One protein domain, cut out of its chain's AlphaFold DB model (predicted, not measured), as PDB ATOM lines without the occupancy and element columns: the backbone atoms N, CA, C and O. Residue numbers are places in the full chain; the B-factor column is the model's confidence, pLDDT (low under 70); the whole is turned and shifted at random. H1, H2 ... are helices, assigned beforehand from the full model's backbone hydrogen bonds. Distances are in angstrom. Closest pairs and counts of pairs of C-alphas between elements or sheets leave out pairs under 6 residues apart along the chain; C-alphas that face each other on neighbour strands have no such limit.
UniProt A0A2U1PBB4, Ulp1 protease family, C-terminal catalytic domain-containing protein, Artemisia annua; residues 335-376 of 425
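Overview. This is residues 335 to 376 of the 425 residues of the protein "Ulp1 protease family, C-terminal catalytic domain-containing protein" of Artemisia annua (UniProt A0A2U1PBB4). Two helices are set crosswise: the shorter H2 crosses the longer H1 near H1's first end, at residues 348 to 352. The unnamed stretch 335 to 345 loops out beyond that end, and the link 359 to 367 folds back from H1's far end to H2. The printed part has 42 residues with two named helices, H1 then H2, and no named strand. The class is all helix. It is compact, with a radius of gyration of the C-alphas of 9.6 A, and elongated, spanning 29 by 17 by 16 A.

Along the chain. H1 runs from Cys 346, C-alpha at (82.509, -78.632, -17.739), to Ser 358, 18.4 A. H2 runs from Pro 368 to Arg 376, C-alpha at (93.342, -78.154, -15.887), 12.2 A.

Arrangement. H1 touches H2 with residues 348 to 352 alone. Their closest C-alphas, those of Ile 348 and Ala 372, are 6.2 A apart. Their lines are about perpendicular, at 86 degrees. In both helices every O i to N i+4 pair is within hydrogen-bond range.

Size, cuts and confidence. The C-alphas farthest apart, those of Leu 342 and Gly 360, are 29.0 A apart. The printed part has no cut. The link from H1 to H2 is short, with 9 residues. Mean pLDDT of the printed part is 84.3, and no printed residue is under 70.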
ATOM      1  N   ASN A 335      79.275 -78.288 -33.786       76.88
ATOM      2  CA  ASN A 335      80.658 -78.716 -34.030       76.88
ATOM      3  C   ASN A 335      81.656 -78.151 -33.002       76.88
ATOM      4  O   ASN A 335      82.796 -77.831 -33.335       76.88
ATOM      5  N   ILE A 336      81.207 -77.996 -31.755       81.56
ATOM      6  CA  ILE A 336      82.074 -77.670 -30.624       81.56
ATOM      7  C   ILE A 336      82.619 -78.965 -30.007       81.56
ATOM      8  O   ILE A 336      81.917 -79.979 -30.039       81.56
ATOM      9  N   PRO A 337      83.837 -78.954 -29.437       81.88
ATOM     10  CA  PRO A 337      84.342 -80.097 -28.686       81.88
ATOM     11  C   PRO A 337      83.356 -80.517 -27.595       81.88
ATOM     12  O   PRO A 337      82.905 -79.687 -26.802       81.88
ATOM     13  N   SER A 338      83.019 -81.804 -27.552       77.88
ATOM     14  CA  SER A 338      82.219 -82.376 -26.478       77.88
ATOM     15  C   SER A 338      83.118 -82.749 -25.305       77.88
ATOM     16  O   SER A 338      84.177 -83.355 -25.476       77.88
ATOM     17  N   GLN A 339      82.681 -82.406 -24.095       78.31
ATOM     18  CA  GLN A 339      83.331 -82.905 -22.889       78.31
ATOM     19  C   GLN A 339      83.243 -84.439 -22.832       78.31
ATOM     20  O   GLN A 339      82.237 -85.031 -23.227       78.31
ATOM     21  N   GLY A 340      84.288 -85.069 -22.306       74.00
ATOM     22  CA  GLY A 340      84.372 -86.506 -22.059       74.00
ATOM     23  C   GLY A 340      85.347 -86.784 -20.914       74.00
ATOM     24  O   GLY A 340      85.943 -85.852 -20.379       74.00
ATOM     25  N   GLY A 341      85.524 -88.052 -20.543       71.00
ATOM     26  CA  GLY A 341      86.422 -88.449 -19.450       71.00
ATOM     27  C   GLY A 341      85.773 -88.435 -18.058       71.00
ATOM     28  O   GLY A 341      84.564 -88.262 -17.920       71.00
ATOM     29  N   LEU A 342      86.584 -88.676 -17.022       74.50
ATOM     30  CA  LEU A 342      86.119 -88.988 -15.659       74.50
ATOM     31  C   LEU A 342      85.970 -87.764 -14.731       74.50
ATOM     32  O   LEU A 342      85.301 -87.862 -13.707       74.50
ATOM     33  N   PHE A 343      86.579 -86.615 -15.053       73.50
ATOM     34  CA  PHE A 343      86.814 -85.528 -14.084       73.50
ATOM     35  C   PHE A 343      85.793 -84.377 -14.101       73.50
ATOM     36  O   PHE A 343      86.014 -83.355 -13.443       73.50
ATOM     37  N   GLY A 344      84.675 -84.516 -14.823       75.81
ATOM     38  CA  GLY A 344      83.625 -83.490 -14.867       75.81
ATOM     39  C   GLY A 344      84.141 -82.124 -15.346       75.81
ATOM     40  O   GLY A 344      83.953 -81.116 -14.672       75.81
ATOM     41  N   ASP A 345      84.812 -82.079 -16.501       83.69
ATOM     42  CA  ASP A 345      85.548 -80.910 -17.020       83.69
ATOM     43  C   ASP A 345      84.686 -79.754 -17.566       83.69
ATOM     44  O   ASP A 345      85.190 -78.888 -18.283       83.69
ATOM     45  N   CYS A 346      83.400 -79.676 -17.223       82.50
ATOM     46  CA  CYS A 346      82.509 -78.632 -17.739       82.50
ATOM     47  C   CYS A 346      83.022 -77.214 -17.428       82.50
ATOM     48  O   CYS A 346      83.002 -76.345 -18.298       82.50
ATOM     49  N   GLY A 347      83.548 -76.986 -16.218       81.62
ATOM     50  CA  GLY A 347      84.139 -75.703 -15.823       81.62
ATOM     51  C   GLY A 347      85.432 -75.376 -16.575       81.62
ATOM     52  O   GLY A 347      85.632 -74.236 -16.988       81.62
ATOM     53  N   ILE A 348      86.274 -76.383 -16.828       87.62
ATOM     54  CA  ILE A 348      87.506 -76.233 -17.615       87.62
ATOM     55  C   ILE A 348      87.175 -75.828 -19.052       87.62
ATOM     56  O   ILE A 348      87.774 -74.900 -19.593       87.62
ATOM     57  N   TRP A 349      86.162 -76.458 -19.647       88.19
ATOM     58  CA  TRP A 349      85.685 -76.108 -20.980       88.19
ATOM     59  C   TRP A 349      85.149 -74.682 -21.075       88.19
ATOM     60  O   TRP A 349      85.428 -74.001 -22.061       88.19
ATOM     61  N   VAL A 350      84.460 -74.183 -20.043       86.56
ATOM     62  CA  VAL A 350      84.054 -72.768 -19.986       86.56
ATOM     63  C   VAL A 350      85.277 -71.847 -20.035       86.56
ATOM     64  O   VAL A 350      85.284 -70.901 -20.823       86.56
ATOM     65  N   CYS A 351      86.337 -72.134 -19.272       87.00
ATOM     66  CA  CYS A 351      87.579 -71.353 -19.308       87.00
ATOM     67  C   CYS A 351      88.272 -71.414 -20.679       87.00
ATOM     68  O   CYS A 351      88.675 -70.376 -21.211       87.00
ATOM     69  N   ILE A 352      88.350 -72.602 -21.292       87.56
ATOM     70  CA  ILE A 352      88.897 -72.787 -22.645       87.56
ATOM     71  C   ILE A 352      88.110 -71.953 -23.661       87.56
ATOM     72  O   ILE A 352      88.711 -71.232 -24.460       87.56
ATOM     73  N   PHE A 353      86.774 -72.017 -23.636       88.19
ATOM     74  CA  PHE A 353      85.925 -71.257 -24.552       88.19
ATOM     75  C   PHE A 353      86.077 -69.753 -24.354       88.19
ATOM     76  O   PHE A 353      86.278 -69.042 -25.336       88.19
ATOM     77  N   LEU A 354      86.053 -69.266 -23.110       86.69
ATOM     78  CA  LEU A 354      86.262 -67.849 -22.806       86.69
ATOM     79  C   LEU A 354      87.605 -67.355 -23.349       86.69
ATOM     80  O   LEU A 354      87.659 -66.331 -24.035       86.69
ATOM     81  N   TYR A 355      88.679 -68.101 -23.098       85.62
ATOM     82  CA  TYR A 355      90.006 -67.747 -23.580       85.62
ATOM     83  C   TYR A 355      90.072 -67.744 -25.115       85.62
ATOM     84  O   TYR A 355      90.487 -66.758 -25.723       85.62
ATOM     85  N   ARG A 356      89.634 -68.823 -25.772       87.44
ATOM     86  CA  ARG A 356      89.758 -68.946 -27.230       87.44
ATOM     87  C   ARG A 356      88.859 -67.955 -27.969       87.44
ATOM     88  O   ARG A 356      89.337 -67.317 -28.902       87.44
ATOM     89  N   LEU A 357      87.616 -67.752 -27.524       87.88
ATOM     90  CA  LEU A 357      86.697 -66.779 -28.128       87.88
ATOM     91  C   LEU A 357      87.200 -65.340 -27.979       87.88
ATOM     92  O   LEU A 357      87.154 -64.588 -28.949       87.88
ATOM     93  N   SER A 358      87.725 -64.969 -26.808       82.25
ATOM     94  CA  SER A 358      88.271 -63.618 -26.585       82.25
ATOM     95  C   SER A 358      89.521 -63.319 -27.418       82.25
ATOM     96  O   SER A 358      89.797 -62.156 -27.694       82.25
ATOM     97  N   HIS A 359      90.239 -64.353 -27.870       86.31
ATOM     98  CA  HIS A 359      91.449 -64.233 -28.692       86.31
ATOM     99  C   HIS A 359      91.224 -64.613 -30.166       86.31
ATOM    100  O   HIS A 359      92.190 -64.763 -30.911       86.31
ATOM    101  N   GLY A 360      89.974 -64.829 -30.594       86.56
ATOM    102  CA  GLY A 360      89.660 -65.228 -31.972       86.56
ATOM    103  C   GLY A 360      90.228 -66.595 -32.390       86.56
ATOM    104  O   GLY A 360      90.379 -66.859 -33.581       86.56
ATOM    105  N   LYS A 361      90.559 -67.476 -31.437       86.25
ATOM    106  CA  LYS A 361      91.102 -68.817 -31.703       86.25
ATOM    107  C   LYS A 361      89.976 -69.808 -32.027       86.25
ATOM    108  O   LYS A 361      88.905 -69.775 -31.421       86.25
ATOM    109  N   ARG A 362      90.233 -70.743 -32.951       85.25
ATOM    110  CA  ARG A 362      89.280 -71.810 -33.330       85.25
ATOM    111  C   ARG A 362      88.907 -72.658 -32.119       85.25
ATOM    112  O   ARG A 362      89.804 -73.045 -31.389       85.25
ATOM    113  N   LEU A 363      87.636 -73.000 -31.922       85.81
ATOM    114  CA  LEU A 363      87.225 -73.841 -30.785       85.81
ATOM    115  C   LEU A 363      87.575 -75.324 -30.946       85.81
ATOM    116  O   LEU A 363      87.657 -76.020 -29.942       85.81
ATOM    117  N   ALA A 364      87.774 -75.798 -32.178       85.06
ATOM    118  CA  ALA A 364      88.149 -77.180 -32.442       85.06
ATOM    119  C   ALA A 364      89.485 -77.533 -31.769       85.06
ATOM    120  O   ALA A 364      90.430 -76.740 -31.804       85.06
ATOM    121  N   VAL A 365      89.534 -78.725 -31.181       84.69
ATOM    122  CA  VAL A 365      90.741 -79.363 -30.650       84.69
ATOM    123  C   VAL A 365      90.740 -80.821 -31.095       84.69
ATOM    124  O   VAL A 365      89.666 -81.403 -31.252       84.69
ATOM    125  N   GLU A 366      91.918 -81.404 -31.295       83.88
ATOM    126  CA  GLU A 366      92.046 -82.777 -31.796       83.88
ATOM    127  C   GLU A 366      91.536 -83.813 -30.789       83.88
ATOM    128  O   GLU A 366      90.739 -84.685 -31.129       83.88
ATOM    129  N   ASN A 367      91.947 -83.683 -29.523       88.75
ATOM    130  CA  ASN A 367      91.500 -84.547 -28.437       88.75
ATOM    131  C   ASN A 367      90.899 -83.707 -27.297       88.75
ATOM    132  O   ASN A 367      91.641 -83.150 -26.483       88.75
ATOM    133  N   PRO A 368      89.559 -83.628 -27.205       88.38
ATOM    134  CA  PRO A 368      88.874 -82.859 -26.171       88.38
ATOM    135  C   PRO A 368      89.270 -83.252 -24.738       88.38
ATOM    136  O   PRO A 368      89.453 -82.385 -23.885       88.38
ATOM    137  N   VAL A 369      89.453 -84.546 -24.462       88.19
ATOM    138  CA  VAL A 369      89.792 -85.028 -23.113       88.19
ATOM    139  C   VAL A 369      91.200 -84.585 -22.720       88.19
ATOM    140  O   VAL A 369      91.392 -84.027 -21.643       88.19
ATOM    141  N   GLN A 370      92.174 -84.770 -23.611       89.06
ATOM    142  CA  GLN A 370      93.558 -84.359 -23.353       89.06
ATOM    143  C   GLN A 370      93.698 -82.837 -23.278       89.06
ATOM    144  O   GLN A 370      94.401 -82.328 -22.409       89.06
ATOM    145  N   ALA A 371      92.974 -82.096 -24.121       87.88
ATOM    146  CA  ALA A 371      92.957 -80.639 -24.067       87.88
ATOM    147  C   ALA A 371      92.419 -80.119 -22.723       87.88
ATOM    148  O   ALA A 371      92.985 -79.184 -22.155       87.88
ATOM    149  N   ALA A 372      91.356 -80.733 -22.194       88.75
ATOM    150  CA  ALA A 372      90.814 -80.377 -20.887       88.75
ATOM    151  C   ALA A 372      91.786 -80.716 -19.745       88.75
ATOM    152  O   ALA A 372      92.008 -79.875 -18.874       88.75
ATOM    153  N   LEU A 373      92.415 -81.897 -19.767       89.00
ATOM    154  CA  LEU A 373      93.410 -82.296 -18.764       89.00
ATOM    155  C   LEU A 373      94.617 -81.355 -18.751       89.00
ATOM    156  O   LEU A 373      94.945 -80.800 -17.703       89.00
ATOM    157  N   ALA A 374      95.203 -81.085 -19.918       88.81
ATOM    158  CA  ALA A 374      96.335 -80.173 -20.041       88.81
ATOM    159  C   ALA A 374      95.983 -78.759 -19.548       88.81
ATOM    160  O   ALA A 374      96.756 -78.131 -18.822       88.81
ATOM    161  N   TYR A 375      94.789 -78.257 -19.887       90.06
ATOM    162  CA  TYR A 375      94.338 -76.949 -19.415       90.06
ATOM    163  C   TYR A 375      94.126 -76.929 -17.897       90.06
ATOM    164  O   TYR A 375      94.505 -75.966 -17.232       90.06
ATOM    165  N   ARG A 376      93.546 -77.993 -17.331       89.06
ATOM    166  CA  ARG A 376      93.342 -78.154 -15.887       89.06
ATOM    167  C   ARG A 376      94.669 -78.148 -15.135       89.06
ATOM    168  O   ARG A 376      94.800 -77.398 -14.169       89.06
TER     169      ARG A 376